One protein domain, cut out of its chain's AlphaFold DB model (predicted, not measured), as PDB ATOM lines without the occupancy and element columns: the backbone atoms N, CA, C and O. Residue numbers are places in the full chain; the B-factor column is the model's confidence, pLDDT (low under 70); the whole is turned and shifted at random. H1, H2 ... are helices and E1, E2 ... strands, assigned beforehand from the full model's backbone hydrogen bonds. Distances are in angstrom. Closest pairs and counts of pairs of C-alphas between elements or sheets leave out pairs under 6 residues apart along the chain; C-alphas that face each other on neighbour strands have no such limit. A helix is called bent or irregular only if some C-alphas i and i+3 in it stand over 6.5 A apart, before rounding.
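This is residues 331 to 518 of the 521 residues of an uncharacterized protein of Aphanomyces invadans (UniProt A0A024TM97). One long sheet of ten strands is curled like part of a barrel and folded back on itself: the short strands E4, E3 and E2 make a small leaf that faces the large leaf of E10, E9, E8, E7, E6 and E5, with the bent strand E1 as the hinge. H1 packs on E3 and E1 with its residues 368 to 371, and H2 packs on E5 and E6. The printed part has 188 residues with ten named strands and two named helices, in the order E1 H1 E2 E3 E4 E5 E6 E7 E8 E9 H2 E10; the class is mostly strand. The sheet runs E4 - E3 - E2 - E1 - E10 - E9 - E8 - E7 - E6 - E5, antiparallel throughout. The whole is compact, with a radius of gyration of the C-alphas of 16.2 A, and spans 48 by 33 by 31 A.

Begin at E1, residues 341 to 354, which bends by 69 degrees at residue 348. Next, H1, residues 361 to 371, is on the twisted sheet. Then read a meander, each strand the antiparallel neighbour of the one before: E2, residues 373 to 378, E3, 382 to 387, and E4, 397 to 400. N 343 of E1 and O 374 of E2 are 2.7 A apart, within hydrogen-bond range, as are N 375 and O 386 of E3, 2.7 A. The closest C-alphas of H1 and E3, Met 370 and Ser 387, are 5.3 A apart. A second meander holds E5, residues 402 to 407, E6, 424 to 435, E7, 438 to 447, E8, 456 to 466, and E9, 470 to 480; N 430 of E6 and O 442 of E7 are within hydrogen-bond range at 2.8 A. The edge strands E4 and E5 meet only through their link. H2, residues 493 to 500, is on the sheet at a height of 7.6 A; its closest C-alpha pair with E5 is Ala 494 and Ala 405, 5.1 A. E10, residues 506 to 517, is the antiparallel neighbour of E9 and E1, with N 344 and O 516 at 2.8 A. In H1 and H2 every O i to N i+4 pair is within hydrogen-bond range.

Find C-alpha 341 at (8.432, 32.667, 1.779), where E1 begins its 30.3 A. H1 measures 15.3 A, H2 10.5 A. E6, E7, E8 and E9 measure 31.7, 30.1, 32.2 and 33.0 A. E10 runs 33.6 A to C-alpha 517 at (4.692, 27.235, 4.481).

The C-alphas farthest apart, Pro 335 and Glu 485, are 48.7 A apart. The printed part has no cut. Long links join E5 to E6 and E9 to H2. Confidence is under 70 in 25 residues, among them 333 to 337, 449 to 454 and 482 to 490.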
ATOM      1  N   LYS A 331      15.590  41.009  -0.026       82.81
ATOM      2  CA  LYS A 331      14.374  41.255   0.752       82.81
ATOM      3  C   LYS A 331      13.154  41.135  -0.163       82.81
ATOM      4  O   LYS A 331      13.231  41.608  -1.298       82.81
ATOM      5  N   PRO A 332      12.037  40.560   0.314       75.56
ATOM      6  CA  PRO A 332      10.779  40.581  -0.426       75.56
ATOM      7  C   PRO A 332      10.396  42.023  -0.770       75.56
ATOM      8  O   PRO A 332      10.372  42.882   0.115       75.56
ATOM      9  N   LEU A 333      10.109  42.297  -2.045       66.06
ATOM     10  CA  LEU A 333       9.641  43.620  -2.481       66.06
ATOM     11  C   LEU A 333       8.213  43.894  -1.990       66.06
ATOM     12  O   LEU A 333       7.880  45.033  -1.673       66.06
ATOM     13  N   SER A 334       7.399  42.838  -1.889       61.66
ATOM     14  CA  SER A 334       6.028  42.878  -1.388       61.66
ATOM     15  C   SER A 334       5.736  41.598  -0.602       61.66
ATOM     16  O   SER A 334       6.012  40.519  -1.115       61.66
ATOM     17  N   PRO A 335       5.101  41.656   0.580       57.56
ATOM     18  CA  PRO A 335       4.743  40.472   1.375       57.56
ATOM     19  C   PRO A 335       3.637  39.590   0.748       57.56
ATOM     20  O   PRO A 335       3.020  38.792   1.445       57.56
ATOM     21  N   SER A 336       3.336  39.756  -0.546       54.41
ATOM     22  CA  SER A 336       2.152  39.209  -1.219       54.41
ATOM     23  C   SER A 336       2.442  38.471  -2.529       54.41
ATOM     24  O   SER A 336       1.496  38.130  -3.239       54.41
ATOM     25  N   ALA A 337       3.706  38.268  -2.916       68.12
ATOM     26  CA  ALA A 337       3.992  37.386  -4.044       68.12
ATOM     27  C   ALA A 337       3.741  35.939  -3.597       68.12
ATOM     28  O   ALA A 337       4.318  35.492  -2.615       68.12
ATOM     29  N   GLU A 338       2.880  35.210  -4.309       80.19
ATOM     30  CA  GLU A 338       2.416  33.868  -3.902       80.19
ATOM     31  C   GLU A 338       3.553  32.846  -3.710       80.19
ATOM     32  O   GLU A 338       3.380  31.856  -3.008       80.19
ATOM     33  N   LEU A 339       4.716  33.091  -4.322       86.62
ATOM     34  CA  LEU A 339       5.910  32.247  -4.241       86.62
ATOM     35  C   LEU A 339       6.879  32.649  -3.117       86.62
ATOM     36  O   LEU A 339       7.751  31.853  -2.766       86.62
ATOM     37  N   ASP A 340       6.757  33.860  -2.569       89.38
ATOM     38  CA  ASP A 340       7.672  34.356  -1.541       89.38
ATOM     39  C   ASP A 340       7.427  33.639  -0.218       89.38
ATOM     40  O   ASP A 340       6.292  33.479   0.230       89.38
ATOM     41  N   GLY A 341       8.511  33.244   0.446       88.94
ATOM     42  CA  GLY A 341       8.432  32.667   1.779       88.94
ATOM     43  C   GLY A 341       9.387  31.512   2.007       88.94
ATOM     44  O   GLY A 341      10.276  31.218   1.209       88.94
ATOM     45  N   THR A 342       9.206  30.875   3.161       90.62
ATOM     46  CA  THR A 342       9.934  29.666   3.550       90.62
ATOM     47  C   THR A 342       9.031  28.453   3.381       90.62
ATOM     48  O   THR A 342       7.979  28.343   4.015       90.62
ATOM     49  N   TRP A 343       9.472  27.539   2.531       91.06
ATOM     50  CA  TRP A 343       8.762  26.360   2.073       91.06
ATOM     51  C   TRP A 343       9.472  25.111   2.572       91.06
ATOM     52  O   TRP A 343      10.657  24.911   2.311       91.06
ATOM     53  N   ARG A 344       8.746  24.244   3.272       90.31
ATOM     54  CA  ARG A 344       9.274  22.987   3.807       90.31
ATOM     55  C   ARG A 344       8.692  21.810   3.067       90.31
ATOM     56  O   ARG A 344       7.483  21.756   2.849       90.31
ATOM     57  N   PHE A 345       9.565  20.878   2.710       89.50
ATOM     58  CA  PHE A 345       9.205  19.687   1.961       89.50
ATOM     59  C   PHE A 345       8.115  18.876   2.672       89.50
ATOM     60  O   PHE A 345       8.232  18.530   3.852       89.50
ATOM     61  N   ASP A 346       7.070  18.549   1.920       87.50
ATOM     62  CA  ASP A 346       5.995  17.656   2.318       87.50
ATOM     63  C   ASP A 346       6.238  16.271   1.712       87.50
ATOM     64  O   ASP A 346       5.997  16.023   0.529       87.50
ATOM     65  N   ALA A 347       6.701  15.347   2.555       83.12
ATOM     66  CA  ALA A 347       6.978  13.973   2.151       83.12
ATOM     67  C   ALA A 347       5.738  13.228   1.633       83.12
ATOM     68  O   ALA A 347       5.891  12.273   0.879       83.12
ATOM     69  N   SER A 348       4.524  13.647   2.014       83.44
ATOM     70  CA  SER A 348       3.288  13.010   1.545       83.44
ATOM     71  C   SER A 348       2.960  13.339   0.087       83.44
ATOM     72  O   SER A 348       2.294  12.551  -0.578       83.44
ATOM     73  N   ALA A 349       3.478  14.461  -0.417       85.69
ATOM     74  CA  ALA A 349       3.306  14.926  -1.790       85.69
ATOM     75  C   ALA A 349       4.487  14.549  -2.707       85.69
ATOM     76  O   ALA A 349       4.575  15.025  -3.841       85.69
ATOM     77  N   PHE A 350       5.424  13.727  -2.218       87.94
ATOM     78  CA  PHE A 350       6.609  13.323  -2.965       87.94
ATOM     79  C   PHE A 350       6.384  12.035  -3.751       87.94
ATOM     80  O   PHE A 350       6.159  10.968  -3.177       87.94
ATOM     81  N   HIS A 351       6.529  12.117  -5.071       86.19
ATOM     82  CA  HIS A 351       6.374  10.967  -5.953       86.19
ATOM     83  C   HIS A 351       7.425  10.985  -7.058       86.19
ATOM     84  O   HIS A 351       7.618  12.002  -7.717       86.19
ATOM     85  N   ILE A 352       8.068   9.843  -7.305       86.94
ATOM     86  CA  ILE A 352       8.978   9.656  -8.439       86.94
ATOM     87  C   ILE A 352       8.378   8.613  -9.373       86.94
ATOM     88  O   ILE A 352       8.081   7.495  -8.960       86.94
ATOM     89  N   THR A 353       8.263   8.963 -10.647       88.12
ATOM     90  CA  THR A 353       7.991   8.027 -11.739       88.12
ATOM     91  C   THR A 353       9.219   7.985 -12.635       88.12
ATOM     92  O   THR A 353       9.605   9.009 -13.193       88.12
ATOM     93  N   SER A 354       9.862   6.828 -12.776       84.25
ATOM     94  CA  SER A 354      11.059   6.689 -13.612       84.25
ATOM     95  C   SER A 354      11.084   5.359 -14.358       84.25
ATOM     96  O   SER A 354      10.450   4.391 -13.938       84.25
ATOM     97  N   THR A 355      11.818   5.311 -15.468       74.81
ATOM     98  CA  THR A 355      12.011   4.099 -16.276       74.81
ATOM     99  C   THR A 355      13.433   3.577 -16.089       74.81
ATOM    100  O   THR A 355      14.339   3.975 -16.817       74.81
ATOM    101  N   GLY A 356      13.648   2.716 -15.088       67.94
ATOM    102  CA  GLY A 356      14.948   2.063 -14.857       67.94
ATOM    103  C   GLY A 356      16.099   3.016 -14.501       67.94
ATOM    104  O   GLY A 356      17.262   2.641 -14.615       67.94
ATOM    105  N   TRP A 357      15.791   4.248 -14.089       73.69
ATOM    106  CA  TRP A 357      16.792   5.242 -13.714       73.69
ATOM    107  C   TRP A 357      17.277   5.020 -12.280       73.69
ATOM    108  O   TRP A 357      16.480   4.815 -11.365       73.69
ATOM    109  N   THR A 358      18.589   5.118 -12.081       74.62
ATOM    110  CA  THR A 358      19.207   5.171 -10.754       74.62
ATOM    111  C   THR A 358      20.109   6.400 -10.679       74.62
ATOM    112  O   THR A 358      20.797   6.737 -11.645       74.62
ATOM    113  N   ALA A 359      20.061   7.112  -9.554       79.12
ATOM    114  CA  ALA A 359      20.867   8.306  -9.322       79.12
ATOM    115  C   ALA A 359      22.105   7.944  -8.501       79.12
ATOM    116  O   ALA A 359      22.043   7.028  -7.682       79.12
ATOM    117  N   SER A 360      23.208   8.675  -8.674       81.75
ATOM    118  CA  SER A 360      24.344   8.522  -7.759       81.75
ATOM    119  C   SER A 360      23.990   9.007  -6.355       81.75
ATOM    120  O   SER A 360      23.187   9.935  -6.189       81.75
ATOM    121  N   LEU A 361      24.642   8.432  -5.348       82.06
ATOM    122  CA  LEU A 361      24.493   8.834  -3.956       82.06
ATOM    123  C   LEU A 361      24.797  10.333  -3.756       82.06
ATOM    124  O   LEU A 361      24.036  11.034  -3.082       82.06
ATOM    125  N   LEU A 362      25.845  10.859  -4.407       84.31
ATOM    126  CA  LEU A 362      26.168  12.296  -4.373       84.31
ATOM    127  C   LEU A 362      25.085  13.161  -5.019       84.31
ATOM    128  O   LEU A 362      24.738  14.210  -4.475       84.31
ATOM    129  N   THR A 363      24.525  12.742  -6.157       83.94
ATOM    130  CA  THR A 363      23.447  13.487  -6.824       83.94
ATOM    131  C   THR A 363      22.217  13.587  -5.927       83.94
ATOM    132  O   THR A 363      21.614  14.660  -5.829       83.94
ATOM    133  N   VAL A 364      21.859  12.499  -5.238       84.38
ATOM    134  CA  VAL A 364      20.740  12.488  -4.287       84.38
ATOM    135  C   VAL A 364      21.033  13.406  -3.107       84.38
ATOM    136  O   VAL A 364      20.228  14.288  -2.817       84.38
ATOM    137  N   ALA A 365      22.197  13.272  -2.469       85.94
ATOM    138  CA  ALA A 365      22.563  14.114  -1.336       85.94
ATOM    139  C   ALA A 365      22.609  15.606  -1.695       85.94
ATOM    140  O   ALA A 365      22.067  16.427  -0.950       85.94
ATOM    141  N   ARG A 366      23.160  15.966  -2.864       88.56
ATOM    142  CA  ARG A 366      23.120  17.347  -3.363       88.56
ATOM    143  C   ARG A 366      21.678  17.818  -3.541       88.56
ATOM    144  O   ARG A 366      21.323  18.871  -3.018       88.56
ATOM    145  N   SER A 367      20.836  17.027  -4.206       88.06
ATOM    146  CA  SER A 367      19.424  17.369  -4.441       88.06
ATOM    147  C   SER A 367      18.667  17.611  -3.133       88.06
ATOM    148  O   SER A 367      17.971  18.615  -3.002       88.06
ATOM    149  N   LEU A 368      18.865  16.749  -2.132       87.12
ATOM    150  CA  LEU A 368      18.255  16.893  -0.807       87.12
ATOM    151  C   LEU A 368      18.756  18.143  -0.071       87.12
ATOM    152  O   LEU A 368      17.955  18.866   0.517       87.12
ATOM    153  N   SER A 369      20.060  18.433  -0.145       89.75
ATOM    154  CA  SER A 369      20.643  19.633   0.471       89.75
ATOM    155  C   SER A 369      20.145  20.942  -0.145       89.75
ATOM    156  O   SER A 369      20.274  21.985   0.480       89.75
ATOM    157  N   MET A 370      19.587  20.898  -1.360       92.19
ATOM    158  CA  MET A 370      18.958  22.048  -2.006       92.19
ATOM    159  C   MET A 370      17.456  22.103  -1.712       92.19
ATOM    160  O   MET A 370      16.947  23.167  -1.381       92.19
ATOM    161  N   GLY A 371      16.749  20.974  -1.831       89.88
ATOM    162  CA  GLY A 371      15.292  20.937  -1.988       89.88
ATOM    163  C   GLY A 371      14.459  20.525  -0.773       89.88
ATOM    164  O   GLY A 371      13.250  20.446  -0.908       89.88
ATOM    165  N   LEU A 372      15.028  20.230   0.402       88.19
ATOM    166  CA  LEU A 372      14.201  19.836   1.564       88.19
ATOM    167  C   LEU A 372      13.596  21.014   2.346       88.19
ATOM    168  O   LEU A 372      12.616  20.847   3.076       88.19
ATOM    169  N   GLY A 373      14.169  22.201   2.200       89.69
ATOM    170  CA  GLY A 373      13.655  23.445   2.760       89.69
ATOM    171  C   GLY A 373      14.184  24.602   1.932       89.69
ATOM    172  O   GLY A 373      15.380  24.640   1.652       89.69
ATOM    173  N   LEU A 374      13.304  25.497   1.496       92.19
ATOM    174  CA  LEU A 374      13.591  26.553   0.529       92.19
ATOM    175  C   LEU A 374      13.095  27.892   1.066       92.19
ATOM    176  O   LEU A 374      11.925  28.034   1.392       92.19
ATOM    177  N   SER A 375      13.959  28.891   1.099       93.25
ATOM    178  CA  SER A 375      13.572  30.294   1.170       93.25
ATOM    179  C   SER A 375      13.579  30.863  -0.239       93.25
ATOM    180  O   SER A 375      14.588  30.764  -0.942       93.25
ATOM    181  N   ILE A 376      12.450  31.429  -0.651       93.00
ATOM    182  CA  ILE A 376      12.249  32.007  -1.975       93.00
ATOM    183  C   ILE A 376      11.923  33.488  -1.822       93.00
ATOM    184  O   ILE A 376      11.079  33.867  -1.008       93.00
ATOM    185  N   VAL A 377      12.598  34.312  -2.622       92.38
ATOM    186  CA  VAL A 377      12.286  35.732  -2.796       92.38
ATOM    187  C   VAL A 377      12.213  36.031  -4.285       92.38
ATOM    188  O   VAL A 377      13.177  35.825  -5.021       92.38
ATOM    189  N   LEU A 378      11.074  36.530  -4.739       90.06
ATOM    190  CA  LEU A 378      10.812  36.861  -6.126       90.06
ATOM    191  C   LEU A 378      10.851  38.375  -6.319       90.06
ATOM    192  O   LEU A 378      10.105  39.140  -5.712       90.06
ATOM    193  N   SER A 379      11.719  38.811  -7.224       86.50
ATOM    194  CA  SER A 379      11.759  40.191  -7.699       86.50
ATOM    195  C   SER A 379      11.026  40.331  -9.039       86.50
ATOM    196  O   SER A 379      10.434  39.381  -9.557       86.50
ATOM    197  N   SER A 380      11.061  41.527  -9.631       82.06
ATOM    198  CA  SER A 380      10.498  41.761 -10.967       82.06
ATOM    199  C   SER A 380      11.186  40.942 -12.062       82.06
ATOM    200  O   SER A 380      10.532  40.571 -13.032       82.06
ATOM    201  N   THR A 381      12.487  40.668 -11.921       86.69
ATOM    202  CA  THR A 381      13.321  40.053 -12.970       86.69
ATOM    203  C   THR A 381      14.000  38.761 -12.545       86.69
ATOM    204  O   THR A 381      14.384  37.981 -13.410       86.69
ATOM    205  N   SER A 382      14.154  38.525 -11.244       92.06
ATOM    206  CA  SER A 382      14.953  37.422 -10.706       92.06
ATOM    207  C   SER A 382      14.215  36.659  -9.609       92.06
ATOM    208  O   SER A 382      13.533  37.262  -8.776       92.06
ATOM    209  N   LEU A 383      14.402  35.342  -9.579       94.38
ATOM    210  CA  LEU A 383      14.075  34.460  -8.463       94.38
ATOM    211  C   LEU A 383      15.340  34.231  -7.633       94.38
ATOM    212  O   LEU A 383      16.334  33.727  -8.153       94.38
ATOM    213  N   PHE A 384      15.282  34.538  -6.343       95.19
ATOM    214  CA  PHE A 384      16.324  34.203  -5.383       95.19
ATOM    215  C   PHE A 384      15.907  32.986  -4.570       95.19
ATOM    216  O   PHE A 384      14.794  32.940  -4.042       95.19
ATOM    217  N   VAL A 385      16.802  32.009  -4.450       96.06
ATOM    218  CA  VAL A 385      16.540  30.757  -3.735       96.06
ATOM    219  C   VAL A 385      17.685  30.442  -2.786       96.06
ATOM    220  O   VAL A 385      18.860  30.523  -3.149       96.06
ATOM    221  N   ARG A 386      17.340  30.023  -1.570       95.38
ATOM    222  CA  ARG A 386      18.293  29.539  -0.572       95.38
ATOM    223  C   ARG A 386      17.739  28.328   0.152       95.38
ATOM    224  O   ARG A 386      16.572  28.318   0.516       95.38
ATOM    225  N   SER A 387      18.568  27.322   0.393       94.31
ATOM    226  CA  SER A 387      18.147  26.165   1.175       94.31
ATOM    227  C   SER A 387      18.254  26.413   2.682       94.31
ATOM    228  O   SER A 387      19.256  26.957   3.149       94.31
ATOM    229  N   GLU A 388      17.279  25.932   3.460       89.75
ATOM    230  CA  GLU A 388      17.401  25.814   4.927       89.75
ATOM    231  C   GLU A 388      18.488  24.788   5.326       89.75
ATOM    232  O   GLU A 388      18.982  24.809   6.452       89.75
ATOM    233  N   LEU A 389      18.898  23.904   4.405       87.88
ATOM    234  CA  LEU A 389      19.974  22.925   4.594       87.88
ATOM    235  C   LEU A 389      21.290  23.333   3.926       87.88
ATOM    236  O   LEU A 389      22.122  22.465   3.648       87.88
ATOM    237  N   ALA A 390      21.488  24.627   3.665       90.25
ATOM    238  CA  ALA A 390      22.694  25.091   3.003       90.25
ATOM    239  C   ALA A 390      23.974  24.540   3.660       90.25
ATOM    240  O   ALA A 390      24.136  24.533   4.882       90.25
ATOM    241  N   LEU A 391      24.863  24.036   2.807       90.06
ATOM    242  CA  LEU A 391      26.147  23.451   3.170       90.06
ATOM    243  C   LEU A 391      27.197  24.534   3.419       90.06
ATOM    244  O   LEU A 391      28.060  24.353   4.272       90.06
ATOM    245  N   PHE A 392      27.096  25.653   2.698       91.81
ATOM    246  CA  PHE A 392      28.061  26.746   2.755       91.81
ATOM    247  C   PHE A 392      27.356  28.091   2.875       91.81
ATOM    248  O   PHE A 392      26.415  28.358   2.128       91.81
ATOM    249  N   SER A 393      27.824  28.962   3.772       90.12
ATOM    250  CA  SER A 393      27.390  30.364   3.863       90.12
ATOM    251  C   SER A 393      27.920  31.179   2.681       90.12
ATOM    252  O   SER A 393      28.976  31.794   2.757       90.12
ATOM    253  N   THR A 394      27.181  31.151   1.578       91.62
ATOM    254  CA  THR A 394      27.459  31.899   0.348       91.62
ATOM    255  C   THR A 394      26.252  32.758  -0.031       91.62
ATOM    256  O   THR A 394      25.216  32.721   0.645       91.62
ATOM    257  N   ILE A 395      26.373  33.533  -1.112       89.38
ATOM    258  CA  ILE A 395      25.265  34.312  -1.679       89.38
ATOM    259  C   ILE A 395      24.056  33.415  -2.021       89.38
ATOM    260  O   ILE A 395      24.168  32.192  -2.128       89.38
ATOM    261  N   TRP A 396      22.871  34.008  -2.180       94.25
ATOM    262  CA  TRP A 396      21.696  33.252  -2.627       94.25
ATOM    263  C   TRP A 396      21.819  32.901  -4.111       94.25
ATOM    264  O   TRP A 396      22.401  33.659  -4.886       94.25
ATOM    265  N   SER A 397      21.228  31.778  -4.524       95.62
ATOM    266  CA  SER A 397      21.112  31.461  -5.946       95.62
ATOM    267  C   SER A 397      20.184  32.460  -6.614       95.62
ATOM    268  O   SER A 397      19.012  32.533  -6.251       95.62
ATOM    269  N   GLU A 398      20.691  33.192  -7.601       94.44
ATOM    270  CA  GLU A 398      19.897  34.103  -8.418       94.44
ATOM    271  C   GLU A 398      19.623  33.496  -9.800       94.44
ATOM    272  O   GLU A 398      20.542  33.201 -10.570       94.44
ATOM    273  N   PHE A 399      18.340  33.371 -10.130       95.00
ATOM    274  CA  PHE A 399      17.861  32.983 -11.449       95.00
ATOM    275  C   PHE A 399      17.170  34.167 -12.116       95.00
ATOM    276  O   PHE A 399      16.078  34.557 -11.708       95.00
ATOM    277  N   ILE A 400      17.775  34.720 -13.163       92.94
ATOM    278  CA  ILE A 400      17.151  35.769 -13.974       92.94
ATOM    279  C   ILE A 400      16.108  35.112 -14.892       92.94
ATOM    280  O   ILE A 400      16.396  34.130 -15.576       92.94
ATOM    281  N   LEU A 401      14.883  35.638 -14.878       94.75
ATOM    282  CA  LEU A 401      13.690  35.036 -15.482       94.75
ATOM    283  C   LEU A 401      13.348  35.646 -16.852       94.75
ATOM    284  O   LEU A 401      12.188  35.940 -17.139       94.75
ATOM    285  N   ASP A 402      14.358  35.857 -17.692       92.38
ATOM    286  CA  ASP A 402      14.251  36.524 -18.997       92.38
ATOM    287  C   ASP A 402      14.300  35.562 -20.193       92.38
ATOM    288  O   ASP A 402      14.482  35.984 -21.335       92.38
ATOM    289  N   ASN A 403      14.156  34.261 -19.932       95.19
ATOM    290  CA  ASN A 403      14.213  33.189 -20.919       95.19
ATOM    291  C   ASN A 403      15.531  33.160 -21.720       95.19
ATOM    292  O   ASN A 403      15.562  32.691 -22.857       95.19
ATOM    293  N   THR A 404      16.625  33.660 -21.134       91.75
ATOM    294  CA  THR A 404      17.957  33.662 -21.749       91.75
ATOM    295  C   THR A 404      18.882  32.661 -21.060       91.75
ATOM    296  O   THR A 404      18.848  32.499 -19.841       91.75
ATOM    297  N   ALA A 405      19.732  31.995 -21.846       90.50
ATOM    298  CA  ALA A 405      20.732  31.058 -21.343       90.50
ATOM    299  C   ALA A 405      21.802  31.774 -20.505       90.50
ATOM    300  O   ALA A 405      22.451  32.718 -20.969       90.50
ATOM    301  N   ARG A 406      22.000  31.311 -19.270       88.75
ATOM    302  CA  ARG A 406      22.872  31.925 -18.261       88.75
ATOM    303  C   ARG A 406      23.659  30.862 -17.501       88.75
ATOM    304  O   ARG A 406      23.362  29.680 -17.603       88.75
ATOM    305  N   VAL A 407      24.661  31.304 -16.743       87.19
ATOM    306  CA  VAL A 407      25.442  30.455 -15.833       87.19
ATOM    307  C   VAL A 407      25.128  30.879 -14.402       87.19
ATOM    308  O   VAL A 407      25.351  32.029 -14.027       87.19
ATOM    309  N   LEU A 408      24.573  29.961 -13.624       90.12
ATOM    310  CA  LEU A 408      24.334  30.067 -12.194       90.12
ATOM    311  C   LEU A 408      25.675  30.005 -11.470       90.12
ATOM    312  O   LEU A 408      26.499  29.161 -11.802       90.12
ATOM    313  N   GLN A 409      25.886  30.870 -10.481       83.81
ATOM    314  CA  GLN A 409      27.145  30.959  -9.731       83.81
ATOM    315  C   GLN A 409      27.219  29.962  -8.565       83.81
ATOM    316  O   GLN A 409      28.226  29.281  -8.381       83.81
ATOM    317  N   VAL A 410      26.137  29.859  -7.791       91.12
ATOM    318  CA  VAL A 410      26.014  28.939  -6.655       91.12
ATOM    319  C   VAL A 410      24.667  28.237  -6.683       91.12
ATOM    320  O   VAL A 410      23.651  28.831  -7.054       91.12
ATOM    321  N   PHE A 411      24.649  26.979  -6.264       95.38
ATOM    322  CA  PHE A 411      23.432  26.219  -6.013       95.38
ATOM    323  C   PHE A 411      22.713  26.694  -4.737       95.38
ATOM    324  O   PHE A 411      23.342  27.314  -3.879       95.38
ATOM    325  N   PRO A 412      21.412  26.378  -4.549       96.19
ATOM    326  CA  PRO A 412      20.656  26.832  -3.376       96.19
ATOM    327  C   PRO A 412      21.234  26.387  -2.029       96.19
ATOM    328  O   PRO A 412      20.999  27.031  -1.007       96.19
ATOM    329  N   ASN A 413      21.998  25.294  -2.012       94.56
ATOM    330  CA  ASN A 413      22.726  24.813  -0.839       94.56
ATOM    331  C   ASN A 413      24.035  25.596  -0.573       94.56
ATOM    332  O   ASN A 413      24.737  25.313   0.395       94.56
ATOM    333  N   GLY A 414      24.378  26.561  -1.421       93.81
ATOM    334  CA  GLY A 414      25.568  27.397  -1.346       93.81
ATOM    335  C   GLY A 414      26.828  26.834  -2.002       93.81
ATOM    336  O   GLY A 414      27.870  27.489  -1.961       93.81
ATOM    337  N   GLU A 415      26.749  25.649  -2.600       93.00
ATOM    338  CA  GLU A 415      27.850  25.041  -3.346       93.00
ATOM    339  C   GLU A 415      28.140  25.813  -4.641       93.00
ATOM    340  O   GLU A 415      27.214  26.170  -5.373       93.00
ATOM    341  N   SER A 416      29.418  26.056  -4.940       89.12
ATOM    342  CA  SER A 416      29.843  26.651  -6.212       89.12
ATOM    343  C   SER A 416      29.493  25.739  -7.388       89.12
ATOM    344  O   SER A 416      29.777  24.545  -7.360       89.12
ATOM    345  N   THR A 417      28.936  26.295  -8.464       86.00
ATOM    346  CA  THR A 417      28.680  25.537  -9.706       86.00
ATOM    347  C   THR A 417      29.948  25.287 -10.524       86.00
ATOM    348  O   THR A 417      29.918  24.515 -11.482       86.00
ATOM    349  N   MET A 418      31.065  25.925 -10.147       77.00
ATOM    350  CA  MET A 418      32.381  25.678 -10.735       77.00
ATOM    351  C   MET A 418      32.993  24.357 -10.258       77.00
ATOM    352  O   MET A 418      33.964  23.895 -10.857       77.00
ATOM    353  N   SER A 419      32.451  23.743  -9.200       70.56
ATOM    354  CA  SER A 419      32.876  22.412  -8.787       70.56
ATOM    355  C   SER A 419      32.381  21.375  -9.799       70.56
ATOM    356  O   SER A 419      31.221  21.355 -10.219       70.56
ATOM    357  N   THR A 420      33.278  20.485 -10.220       70.06
ATOM    358  CA  THR A 420      32.883  19.322 -11.010       70.06
ATOM    359  C   THR A 420      32.342  18.261 -10.066       70.06
ATOM    360  O   THR A 420      33.016  17.848  -9.118       70.06
ATOM    361  N   CYS A 421      31.127  17.793 -10.326       69.75
ATOM    362  CA  CYS A 421      30.548  16.660  -9.618       69.75
ATOM    363  C   CYS A 421      30.143  15.559 -10.577       69.75
ATOM    364  O   CYS A 421      29.511  15.846 -11.588       69.75
ATOM    365  N   ALA A 422      30.439  14.309 -10.228       70.50
ATOM    366  CA  ALA A 422      30.075  13.167 -11.058       70.50
ATOM    367  C   ALA A 422      30.535  13.325 -12.521       70.50
ATOM    368  O   ALA A 422      29.844  12.909 -13.450       70.50
ATOM    369  N   ASP A 423      31.684  13.982 -12.699       72.75
ATOM    370  CA  ASP A 423      32.299  14.312 -13.985       72.75
ATOM    371  C   ASP A 423      31.411  15.125 -14.938       72.75
ATOM    372  O   ASP A 423      31.509  15.002 -16.164       72.75
ATOM    373  N   LEU A 424      30.535  15.953 -14.365       78.56
ATOM    374  CA  LEU A 424      29.682  16.888 -15.081       78.56
ATOM    375  C   LEU A 424      30.083  18.335 -14.771       78.56
ATOM    376  O   LEU A 424      30.425  18.685 -13.638       78.56
ATOM    377  N   MET A 425      29.992  19.184 -15.792       82.00
ATOM    378  CA  MET A 425      29.987  20.639 -15.668       82.00
ATOM    379  C   MET A 425      28.557  21.115 -15.413       82.00
ATOM    380  O   MET A 425      27.634  20.731 -16.136       82.00
ATOM    381  N   TYR A 426      28.391  21.984 -14.420       85.56
ATOM    382  CA  TYR A 426      27.103  22.525 -14.001       85.56
ATOM    383  C   TYR A 426      27.002  24.034 -14.246       85.56
ATOM    384  O   TYR A 426      27.930  24.678 -14.726       85.56
ATOM    385  N   GLY A 427      25.848  24.592 -13.883       85.25
ATOM    386  CA  GLY A 427      25.616  26.028 -13.793       85.25
ATOM    387  C   GLY A 427      24.737  26.562 -14.913       85.25
ATOM    388  O   GLY A 427      24.027  27.534 -14.696       85.25
ATOM    389  N   ASP A 428      24.703  25.931 -16.080       91.62
ATOM    390  CA  ASP A 428      23.863  26.419 -17.170       91.62
ATOM    391  C   ASP A 428      22.374  26.342 -16.827       91.62
ATOM    392  O   ASP A 428      21.882  25.308 -16.369       91.62
ATOM    393  N   TYR A 429      21.650  27.429 -17.088       96.12
ATOM    394  CA  TYR A 429      20.209  27.478 -16.895       96.12
ATOM    395  C   TYR A 429      19.495  28.421 -17.866       96.12
ATOM    396  O   TYR A 429      20.091  29.351 -18.414       96.12
ATOM    397  N   VAL A 430      18.191  28.204 -18.021       96.94
ATOM    398  CA  VAL A 430      17.230  29.142 -18.610       96.94
ATOM    399  C   VAL A 430      16.088  29.326 -17.614       96.94
ATOM    400  O   VAL A 430      15.427  28.361 -17.229       96.94
ATOM    401  N   GLY A 431      15.870  30.561 -17.163       96.50
ATOM    402  CA  GLY A 431      14.797  30.910 -16.234       96.50
ATOM    403  C   GLY A 431      13.672  31.651 -16.943       96.50
ATOM    404  O   GLY A 431      13.926  32.538 -17.751       96.50
ATOM    405  N   SER A 432      12.420  31.330 -16.634       96.44
ATOM    406  CA  SER A 432      11.259  32.058 -17.149       96.44
ATOM    407  C   SER A 432      10.130  32.110 -16.125       96.44
ATOM    408  O   SER A 432      10.054  31.292 -15.205       96.44
ATOM    409  N   ARG A 433       9.234  33.083 -16.295       93.19
ATOM    410  CA  ARG A 433       8.032  33.251 -15.473       93.19
ATOM    411  C   ARG A 433       6.788  33.215 -16.365       93.19
ATOM    412  O   ARG A 433       6.358  34.267 -16.835       93.19
ATOM    413  N   PRO A 434       6.235  32.022 -16.650       89.88
ATOM    414  CA  PRO A 434       5.102  31.891 -17.564       89.88
ATOM    415  C   PRO A 434       3.813  32.529 -17.021       89.88
ATOM    416  O   PRO A 434       3.030  33.073 -17.795       89.88
ATOM    417  N   GLN A 435       3.598  32.485 -15.700       87.56
ATOM    418  CA  GLN A 435       2.481  33.139 -15.007       87.56
ATOM    419  C   GLN A 435       2.952  33.822 -13.716       87.56
ATOM    420  O   GLN A 435       4.072  33.626 -13.247       87.56
ATOM    421  N   THR A 436       2.088  34.628 -13.096       84.81
ATOM    422  CA  THR A 436       2.406  35.350 -11.854       84.81
ATOM    423  C   THR A 436       2.767  34.420 -10.696       84.81
ATOM    424  O   THR A 436       3.647  34.766  -9.912       84.81
ATOM    425  N   ASN A 437       2.149  33.246 -10.615       88.25
ATOM    426  CA  ASN A 437       2.333  32.265  -9.546       88.25
ATOM    427  C   ASN A 437       3.205  31.066  -9.943       88.25
ATOM    428  O   ASN A 437       3.288  30.099  -9.187       88.25
ATOM    429  N   GLN A 438       3.832  31.110 -11.121       92.69
ATOM    430  CA  GLN A 438       4.614  30.002 -11.651       92.69
ATOM    431  C   GLN A 438       5.986  30.471 -12.130       92.69
ATOM    432  O   GLN A 438       6.104  31.443 -12.876       92.69
ATOM    433  N   VAL A 439       7.026  29.729 -11.756       95.50
ATOM    434  CA  VAL A 439       8.381  29.894 -12.289       95.50
ATOM    435  C   VAL A 439       8.845  28.581 -12.899       95.50
ATOM    436  O   VAL A 439       8.609  27.505 -12.350       95.50
ATOM    437  N   ARG A 440       9.527  28.684 -14.038       97.19
ATOM    438  CA  ARG A 440      10.177  27.565 -14.712       97.19
ATOM    439  C   ARG A 440      11.680  27.808 -14.782       97.19
ATOM    440  O   ARG A 440      12.112  28.858 -15.253       97.19
ATOM    441  N   LEU A 441      12.456  26.815 -14.367       97.75
ATOM    442  CA  LEU A 441      13.909  26.776 -14.499       97.75
ATOM    443  C   LEU A 441      14.287  25.510 -15.269       97.75
ATOM    444  O   LEU A 441      14.001  24.409 -14.813       97.75
ATOM    445  N   ASP A 442      14.931  25.648 -16.419       97.19
ATOM    446  CA  ASP A 442      15.591  24.529 -17.092       97.19
ATOM    447  C   ASP A 442      17.087  24.595 -16.747       97.19
ATOM    448  O   ASP A 442      17.748  25.567 -17.097       97.19
ATOM    449  N   LEU A 443      17.604  23.606 -16.018       95.69
ATOM    450  CA  LEU A 443      19.014  23.473 -15.626       95.69
ATOM    451  C   LEU A 443      19.705  22.438 -16.514       95.69
ATOM    452  O   LEU A 443      19.099  21.421 -16.855       95.69
ATOM    453  N   PHE A 444      20.981  22.643 -16.832       92.44
ATOM    454  CA  PHE A 444      21.725  21.758 -17.727       92.44
ATOM    455  C   PHE A 444      23.063  21.327 -17.131       92.44
ATOM    456  O   PHE A 444      23.798  22.131 -16.554       92.44
ATOM    457  N   CYS A 445      23.378  20.043 -17.305       88.56
ATOM    458  CA  CYS A 445      24.625  19.436 -16.855       88.56
ATOM    459  C   CYS A 445      25.310  18.758 -18.041       88.56
ATOM    460  O   CYS A 445      24.689  17.952 -18.741       88.56
ATOM    461  N   TRP A 446      26.593  19.043 -18.244       85.62
ATOM    462  CA  TRP A 446      27.331  18.627 -19.437       85.62
ATOM    463  C   TRP A 446      28.435  17.632 -19.100       85.62
ATOM    464  O   TRP A 446      29.139  17.855 -18.116       85.62
ATOM    465  N   PRO A 447      28.654  16.590 -19.918       79.94
ATOM    466  CA  PRO A 447      29.825  15.734 -19.771       79.94
ATOM    467  C   PRO A 447      31.117  16.538 -19.971       79.94
ATOM    468  O   PRO A 447      31.185  17.423 -20.832       79.94
ATOM    469  N   LEU A 448      32.142  16.236 -19.174       72.81
ATOM    470  CA  LEU A 448      33.482  16.800 -19.336       72.81
ATOM    471  C   LEU A 448      34.218  16.126 -20.510       72.81
ATOM    472  O   LEU A 448      33.888  15.017 -20.927       72.81
ATOM    473  N   GLU A 449      35.256  16.777 -21.051       64.56
ATOM    474  CA  GLU A 449      35.983  16.306 -22.253       64.56
ATOM    475  C   GLU A 449      36.575  14.890 -22.095       64.56
ATOM    476  O   GLU A 449      36.664  14.147 -23.072       64.56
ATOM    477  N   HIS A 450      36.938  14.499 -20.868       63.12
ATOM    478  CA  HIS A 450      37.478  13.176 -20.534       63.12
ATOM    479  C   HIS A 450      36.393  12.130 -20.217       63.12
ATOM    480  O   HIS A 450      36.692  10.941 -20.137       63.12
ATOM    481  N   THR A 451      35.122  12.532 -20.110       64.56
ATOM    482  CA  THR A 451      33.983  11.653 -19.808       64.56
ATOM    483  C   THR A 451      32.971  11.604 -20.947       64.56
ATOM    484  O   THR A 451      31.764  11.627 -20.737       64.56
ATOM    485  N   LYS A 452      33.456  11.438 -22.184       57.66
ATOM    486  CA  LYS A 452      32.635  11.376 -23.414       57.66
ATOM    487  C   LYS A 452      31.534  10.303 -23.422       57.66
ATOM    488  O   LYS A 452      30.622  10.370 -24.232       57.66
ATOM    489  N   HIS A 453      31.616   9.308 -22.541       61.91
ATOM    490  CA  HIS A 453      30.583   8.283 -22.357       61.91
ATOM    491  C   HIS A 453      29.414   8.754 -21.469       61.91
ATOM    492  O   HIS A 453      28.376   8.093 -21.407       61.91
ATOM    493  N   ARG A 454      29.574   9.865 -20.740       68.88
ATOM    494  CA  ARG A 454      28.527  10.453 -19.904       68.88
ATOM    495  C   ARG A 454      27.549  11.242 -20.769       68.88
ATOM    496  O   ARG A 454      27.866  11.761 -21.832       68.88
ATOM    497  N   THR A 455      26.321  11.302 -20.282       80.56
ATOM    498  CA  THR A 455      25.176  11.872 -20.986       80.56
ATOM    499  C   THR A 455      24.953  13.321 -20.556       80.56
ATOM    500  O   THR A 455      25.192  13.669 -19.402       80.56
ATOM    501  N   CYS A 456      24.488  14.167 -21.476       88.50
ATOM    502  CA  CYS A 456      24.024  15.509 -21.134       88.50
ATOM    503  C   CYS A 456      22.654  15.412 -20.456       88.50
ATOM    504  O   CYS A 456      21.767  14.727 -20.970       88.50
ATOM    505  N   TYR A 457      22.465  16.123 -19.344       90.12
ATOM    506  CA  TYR A 457      21.198  16.158 -18.617       90.12
ATOM    507  C   TYR A 457      20.523  17.517 -18.766       90.12
ATOM    508  O   TYR A 457      21.161  18.552 -18.581       90.12
ATOM    509  N   GLY A 458      19.225  17.499 -19.060       93.69
ATOM    510  CA  GLY A 458      18.327  18.640 -18.914       93.69
ATOM    511  C   GLY A 458      17.374  18.383 -17.752       93.69
ATOM    512  O   GLY A 458      16.720  17.344 -17.707       93.69
ATOM    513  N   ILE A 459      17.308  19.299 -16.794       94.75
ATOM    514  CA  ILE A 459      16.472  19.191 -15.598       94.75
ATOM    515  C   ILE A 459      15.502  20.363 -15.613       94.75
ATOM    516  O   ILE A 459      15.870  21.494 -15.299       94.75
ATOM    517  N   ARG A 460      14.252  20.092 -15.975       96.88
ATOM    518  CA  ARG A 460      13.188  21.091 -15.969       96.88
ATOM    519  C   ARG A 460      12.505  21.102 -14.618       96.88
ATOM    520  O   ARG A 460      11.917  20.103 -14.228       96.88
ATOM    521  N   LEU A 461      12.531  22.243 -13.951       96.81
ATOM    522  CA  LEU A 461      11.832  22.529 -12.707       96.81
ATOM    523  C   LEU A 461      10.690  23.499 -13.000       96.81
ATOM    524  O   LEU A 461      10.916  24.572 -13.555       96.81
ATOM    525  N   VAL A 462       9.474  23.151 -12.597       96.81
ATOM    526  CA  VAL A 462       8.323  24.058 -12.607       96.81
ATOM    527  C   VAL A 462       7.782  24.139 -11.194       96.81
ATOM    528  O   VAL A 462       7.321  23.134 -10.659       96.81
ATOM    529  N   PHE A 463       7.843  25.326 -10.600       94.56
ATOM    530  CA  PHE A 463       7.276  25.617  -9.288       94.56
ATOM    531  C   PHE A 463       6.036  26.481  -9.448       94.56
ATOM    532  O   PHE A 463       6.079  27.497 -10.141       94.56
ATOM    533  N   GLN A 464       4.950  26.083  -8.799       93.38
ATOM    534  CA  GLN A 464       3.673  26.773  -8.834       93.38
ATOM    535  C   GLN A 464       3.121  26.912  -7.419       93.38
ATOM    536  O   GLN A 464       2.930  25.914  -6.723       93.38
ATOM    537  N   ALA A 465       2.860  28.147  -6.998       89.44
ATOM    538  CA  ALA A 465       2.146  28.398  -5.756       89.44
ATOM    539  C   ALA A 465       0.657  28.076  -5.944       89.44
ATOM    540  O   ALA A 465       0.027  28.511  -6.914       89.44
ATOM    541  N   GLU A 466       0.103  27.298  -5.018       83.56
ATOM    542  CA  GLU A 466      -1.322  26.993  -4.932       83.56
ATOM    543  C   GLU A 466      -1.839  27.539  -3.600       83.56
ATOM    544  O   GLU A 466      -1.588  26.978  -2.532       83.56
ATOM    545  N   ALA A 467      -2.545  28.670  -3.667       69.50
ATOM    546  CA  ALA A 467      -2.863  29.490  -2.499       69.50
ATOM    547  C   ALA A 467      -1.604  29.939  -1.717       69.50
ATOM    548  O   ALA A 467      -0.468  29.632  -2.062       69.50
ATOM    549  N   SER A 468      -1.786  30.702  -0.639       69.94
ATOM    550  CA  SER A 468      -0.680  31.267   0.151       69.94
ATOM    551  C   SER A 468      -0.016  30.273   1.119       69.94
ATOM    552  O   SER A 468       0.655  30.702   2.051       69.94
ATOM    553  N   SER A 469      -0.261  28.963   0.982       83.62
ATOM    554  CA  SER A 469       0.188  27.948   1.951       83.62
ATOM    555  C   SER A 469       0.790  26.683   1.339       83.62
ATOM    556  O   SER A 469       1.373  25.878   2.075       83.62
ATOM    557  N   ARG A 470       0.687  26.494   0.015       90.38
ATOM    558  CA  ARG A 470       1.250  25.335  -0.685       90.38
ATOM    559  C   ARG A 470       2.048  25.748  -1.911       90.38
ATOM    560  O   ARG A 470       1.649  26.620  -2.675       90.38
ATOM    561  N   LEU A 471       3.160  25.056  -2.108       92.69
ATOM    562  CA  LEU A 471       3.989  25.170  -3.297       92.69
ATOM    563  C   LEU A 471       4.123  23.783  -3.907       92.69
ATOM    564  O   LEU A 471       4.582  22.847  -3.251       92.69
ATOM    565  N   HIS A 472       3.719  23.654  -5.164       94.19
ATOM    566  CA  HIS A 472       3.855  22.428  -5.933       94.19
ATOM    567  C   HIS A 472       5.037  22.543  -6.885       94.19
ATOM    568  O   HIS A 472       5.200  23.555  -7.566       94.19
ATOM    569  N   GLY A 473       5.859  21.504  -6.948       94.31
ATOM    570  CA  GLY A 473       6.961  21.396  -7.887       94.31
ATOM    571  C   GLY A 473       6.812  20.174  -8.784       94.31
ATOM    572  O   GLY A 473       6.455  19.078  -8.345       94.31
ATOM    573  N   GLN A 474       7.116  20.363 -10.061       95.88
ATOM    574  CA  GLN A 474       7.291  19.302 -11.042       95.88
ATOM    575  C   GLN A 474       8.726  19.344 -11.551       95.88
ATOM    576  O   GLN A 474       9.202  20.395 -11.980       95.88
ATOM    577  N   VAL A 475       9.408  18.203 -11.506       95.38
ATOM    578  CA  VAL A 475      10.753  18.033 -12.051       95.38
ATOM    579  C   VAL A 475      10.711  17.001 -13.164       95.38
ATOM    580  O   VAL A 475      10.305  15.864 -12.933       95.38
ATOM    581  N   GLU A 476      11.162  17.364 -14.356       95.50
ATOM    582  CA  GLU A 476      11.422  16.412 -15.435       95.50
ATOM    583  C   GLU A 476      12.929  16.299 -15.650       95.50
ATOM    584  O   GLU A 476      13.604  17.294 -15.912       95.50
ATOM    585  N   VAL A 477      13.457  15.080 -15.547       93.31
ATOM    586  CA  VAL A 477      14.859  14.778 -15.844       93.31
ATOM    587  C   VAL A 477      14.926  14.160 -17.229       93.31
ATOM    588  O   VAL A 477      14.307  13.124 -17.495       93.31
ATOM    589  N   GLN A 478      15.680  14.804 -18.106       93.31
ATOM    590  CA  GLN A 478      15.836  14.442 -19.503       93.31
ATOM    591  C   GLN A 478      17.304  14.213 -19.842       93.31
ATOM    592  O   GLN A 478      18.197  14.793 -19.223       93.31
ATOM    593  N   VAL A 479      17.546  13.378 -20.844       91.25
ATOM    594  CA  VAL A 479      18.885  13.008 -21.296       91.25
ATOM    595  C   VAL A 479      19.055  13.164 -22.799       91.25
ATOM    596  O   VAL A 479      18.139  12.865 -23.564       91.25
ATOM    597  N   ALA A 480      20.259  13.568 -23.203       88.50
ATOM    598  CA  ALA A 480      20.741  13.516 -24.579       88.50
ATOM    599  C   ALA A 480      22.054  12.715 -24.630       88.50
ATOM    600  O   ALA A 480      23.110  13.197 -24.211       88.50
ATOM    601  N   HIS A 481      21.986  11.476 -25.130       74.62
ATOM    602  CA  HIS A 481      23.104  10.518 -25.120       74.62
ATOM    603  C   HIS A 481      24.214  10.828 -26.141       74.62
ATOM    604  O   HIS A 481      25.328  10.342 -25.987       74.62
ATOM    605  N   ASN A 482      23.940  11.666 -27.151       69.00
ATOM    606  CA  ASN A 482      24.809  11.839 -28.324       69.00
ATOM    607  C   ASN A 482      25.549  13.192 -28.393       69.00
ATOM    608  O   ASN A 482      26.069  13.561 -29.447       69.00
ATOM    609  N   VAL A 483      25.658  13.926 -27.282       69.69
ATOM    610  CA  VAL A 483      26.442  15.178 -27.211       69.69
ATOM    611  C   VAL A 483      27.943  14.859 -27.044       69.69
ATOM    612  O   VAL A 483      28.573  15.265 -26.076       69.69
ATOM    613  N   VAL A 484      28.513  14.044 -27.941       55.12
ATOM    614  CA  VAL A 484      29.807  13.352 -27.720       55.12
ATOM    615  C   VAL A 484      30.993  14.032 -28.423       55.12
ATOM    616  O   VAL A 484      32.148  13.837 -28.045       55.12
ATOM    617  N   GLU A 485      30.736  14.874 -29.427       54.22
ATOM    618  CA  GLU A 485      31.784  15.362 -30.344       54.22
ATOM    619  C   GLU A 485      32.123  16.852 -30.209       54.22
ATOM    620  O   GLU A 485      32.962  17.368 -30.947       54.22
ATOM    621  N   GLN A 486      31.507  17.569 -29.267       60.31
ATOM    622  CA  GLN A 486      31.704  19.011 -29.130       60.31
ATOM    623  C   GLN A 486      32.393  19.359 -27.814       60.31
ATOM    624  O   GLN A 486      31.960  18.942 -26.743       60.31
ATOM    625  N   ASN A 487      33.463  20.157 -27.884       65.44
ATOM    626  CA  ASN A 487      34.097  20.715 -26.693       65.44
ATOM    627  C   ASN A 487      33.198  21.824 -26.119       65.44
ATOM    628  O   ASN A 487      33.300  22.992 -26.497       65.44
ATOM    629  N   THR A 488      32.297  21.435 -25.220       69.06
ATOM    630  CA  THR A 488      31.325  22.319 -24.563       69.06
ATOM    631  C   THR A 488      31.965  23.235 -23.515       69.06
ATOM    632  O   THR A 488      31.380  24.261 -23.163       69.06
ATOM    633  N   TRP A 489      33.181  22.933 -23.048       66.25
ATOM    634  CA  TRP A 489      33.866  23.691 -21.996       66.25
ATOM    635  C   TRP A 489      34.164  25.141 -22.400       66.25
ATOM    636  O   TRP A 489      33.948  26.071 -21.628       66.25
ATOM    637  N   ASN A 490      34.601  25.357 -23.643       66.88
ATOM    638  CA  ASN A 490      34.954  26.690 -24.154       66.88
ATOM    639  C   ASN A 490      33.766  27.465 -24.747       66.88
ATOM    640  O   ASN A 490      33.939  28.548 -25.314       66.88
ATOM    641  N   MET A 491      32.564  26.904 -24.652       75.69
ATOM    642  CA  MET A 491      31.345  27.527 -25.144       75.69
ATOM    643  C   MET A 491      30.729  28.440 -24.078       75.69
ATOM    644  O   MET A 491      30.917  28.274 -22.875       75.69
ATOM    645  N   THR A 492      29.962  29.422 -24.526       80.44
ATOM    646  CA  THR A 492      29.008  30.137 -23.669       80.44
ATOM    647  C   THR A 492      27.778  29.263 -23.408       80.44
ATOM    648  O   THR A 492      27.502  28.347 -24.185       80.44
ATOM    649  N   ALA A 493      26.998  29.571 -22.366       82.94
ATOM    650  CA  ALA A 493      25.734  28.877 -22.098       82.94
ATOM    651  C   ALA A 493      24.800  28.890 -23.326       82.94
ATOM    652  O   ALA A 493      24.255  27.859 -23.700       82.94
ATOM    653  N   ALA A 494      24.694  30.030 -24.021       84.50
ATOM    654  CA  ALA A 494      23.898  30.153 -25.244       84.50
ATOM    655  C   ALA A 494      24.380  29.210 -26.359       84.50
ATOM    656  O   ALA A 494      23.585  28.470 -26.928       84.50
ATOM    657  N   GLN A 495      25.691  29.163 -26.616       85.44
ATOM    658  CA  GLN A 495      26.255  28.244 -27.608       85.44
ATOM    659  C   GLN A 495      25.995  26.780 -27.249       85.44
ATOM    660  O   GLN A 495      25.680  25.987 -28.131       85.44
ATOM    661  N   ARG A 496      26.092  26.409 -25.966       86.31
ATOM    662  CA  ARG A 496      25.773  25.044 -25.539       86.31
ATOM    663  C   ARG A 496      24.288  24.721 -25.716       86.31
ATOM    664  O   ARG A 496      23.964  23.635 -26.188       86.31
ATOM    665  N   MET A 497      23.391  25.665 -25.431       87.62
ATOM    666  CA  MET A 497      21.959  25.514 -25.725       87.62
ATOM    667  C   MET A 497      21.701  25.296 -27.219       87.62
ATOM    668  O   MET A 497      20.972  24.377 -27.581       87.62
ATOM    669  N   ASP A 498      22.348  26.062 -28.100       88.06
ATOM    670  CA  ASP A 498      22.233  25.889 -29.558       88.06
ATOM    671  C   ASP A 498      22.713  24.514 -30.041       88.06
ATOM    672  O   ASP A 498      22.243  24.003 -31.062       88.06
ATOM    673  N   VAL A 499      23.669  23.912 -29.331       86.31
ATOM    674  CA  VAL A 499      24.108  22.536 -29.579       86.31
ATOM    675  C   VAL A 499      23.041  21.554 -29.122       86.31
ATOM    676  O   VAL A 499      22.659  20.687 -29.902       86.31
ATOM    677  N   LEU A 500      22.527  21.708 -27.899       88.00
ATOM    678  CA  LEU A 500      21.524  20.806 -27.332       88.00
ATOM    679  C   LEU A 500      20.231  20.767 -28.148       88.00
ATOM    680  O   LEU A 500      19.678  19.689 -28.331       88.00
ATOM    681  N   HIS A 501      19.798  21.899 -28.713       87.38
ATOM    682  CA  HIS A 501      18.620  21.970 -29.588       87.38
ATOM    683  C   HIS A 501      18.707  21.081 -30.841       87.38
ATOM    684  O   HIS A 501      17.693  20.848 -31.494       87.38
ATOM    685  N   ARG A 502      19.898  20.581 -31.194       87.69
ATOM    686  CA  ARG A 502      20.103  19.657 -32.324       87.69
ATOM    687  C   ARG A 502      19.862  18.195 -31.954       87.69
ATOM    688  O   ARG A 502      19.907  17.344 -32.836       87.69
ATOM    689  N   TYR A 503      19.658  17.903 -30.673       87.81
ATOM    690  CA  TYR A 503      19.499  16.554 -30.151       87.81
ATOM    691  C   TYR A 503      18.109  16.365 -29.552       87.81
ATOM    692  O   TYR A 503      17.519  17.281 -28.981       87.81
ATOM    693  N   GLU A 504      17.603  15.140 -29.646       86.81
ATOM    694  CA  GLU A 504      16.372  14.758 -28.967       86.81
ATOM    695  C   GLU A 504      16.636  14.498 -27.482       86.81
ATOM    696  O   GLU A 504      17.574  13.791 -27.104       86.81
ATOM    697  N   LEU A 505      15.778  15.070 -26.638       90.44
ATOM    698  CA  LEU A 505      15.787  14.863 -25.196       90.44
ATOM    699  C   LEU A 505      14.781  13.774 -24.822       90.44
ATOM    700  O   LEU A 505      13.583  13.914 -25.066       90.44
ATOM    701  N   THR A 506      15.257  12.714 -24.171       92.12
ATOM    702  CA  THR A 506      14.395  11.644 -23.647       92.12
ATOM    703  C   THR A 506      14.150  11.850 -22.159       92.12
ATOM    704  O   THR A 506      15.101  11.938 -21.386       92.12
ATOM    705  N   THR A 507      12.887  11.912 -21.731       93.19
ATOM    706  CA  THR A 507      12.542  11.986 -20.301       93.19
ATOM    707  C   THR A 507      12.741  10.625 -19.637       93.19
ATOM    708  O   THR A 507      12.103   9.652 -20.026       93.19
ATOM    709  N   ILE A 508      13.582  10.576 -18.604       91.56
ATOM    710  CA  ILE A 508      13.924   9.348 -17.859       91.56
ATOM    711  C   ILE A 508      13.325   9.307 -16.451       91.56
ATOM    712  O   ILE A 508      13.148   8.228 -15.880       91.56
ATOM    713  N   ALA A 509      12.982  10.470 -15.894       91.06
ATOM    714  CA  ALA A 509      12.289  10.571 -14.619       91.06
ATOM    715  C   ALA A 509      11.368  11.795 -14.575       91.06
ATOM    716  O   ALA A 509      11.682  12.854 -15.121       91.06
ATOM    717  N   ARG A 510      10.241  11.641 -13.883       93.50
ATOM    718  CA  ARG A 510       9.345  12.714 -13.459       93.50
ATOM    719  C   ARG A 510       9.189  12.661 -11.952       93.50
ATOM    720  O   ARG A 510       8.956  11.590 -11.394       93.50
ATOM    721  N   ILE A 511       9.318  13.807 -11.305       91.50
ATOM    722  CA  ILE A 511       9.274  13.928  -9.853       91.50
ATOM    723  C   ILE A 511       8.248  14.997  -9.499       91.50
ATOM    724  O   ILE A 511       8.350  16.135  -9.947       91.50
ATOM    725  N   ALA A 512       7.268  14.626  -8.687       92.69
ATOM    726  CA  ALA A 512       6.383  15.561  -8.017       92.69
ATOM    727  C   ALA A 512       6.927  15.820  -6.610       92.69
ATOM    728  O   ALA A 512       7.272  14.879  -5.895       92.69
ATOM    729  N   VAL A 513       7.019  17.091  -6.232       91.88
ATOM    730  CA  VAL A 513       7.413  17.538  -4.892       91.88
ATOM    731  C   VAL A 513       6.369  18.529  -4.392       91.88
ATOM    732  O   VAL A 513       5.946  19.405  -5.141       91.88
ATOM    733  N   GLY A 514       5.963  18.415  -3.132       91.56
ATOM    734  CA  GLY A 514       5.106  19.404  -2.484       91.56
ATOM    735  C   GLY A 514       5.830  20.083  -1.333       91.56
ATOM    736  O   GLY A 514       6.719  19.497  -0.713       91.56
ATOM    737  N   TYR A 515       5.434  21.317  -1.038       92.25
ATOM    738  CA  TYR A 515       5.912  22.062   0.114       92.25
ATOM    739  C   TYR A 515       4.765  22.776   0.816       92.25
ATOM    740  O   TYR A 515       3.768  23.162   0.203       92.25
ATOM    741  N   THR A 516       4.957  23.005   2.108       90.56
ATOM    742  CA  THR A 516       4.061  23.797   2.954       90.56
ATOM    743  C   THR A 516       4.810  24.985   3.536       90.56
ATOM    744  O   THR A 516       6.026  24.921   3.741       90.56
ATOM    745  N   THR A 517       4.104  26.080   3.795       87.00
ATOM    746  CA  THR A 517       4.692  27.235   4.481       87.00
ATOM    747  C   THR A 517       5.154  26.848   5.880       87.00
ATOM    748  O   THR A 517       4.421  26.191   6.624       87.00
ATOM    749  N   ALA A 518       6.352  27.284   6.267       69.94
ATOM    750  CA  ALA A 518       6.806  27.160   7.644       69.94
ATOM    751  C   ALA A 518       5.818  27.885   8.586       69.94
ATOM    752  O   ALA A 518       5.471  29.034   8.309       69.94
TER     753      ALA A 518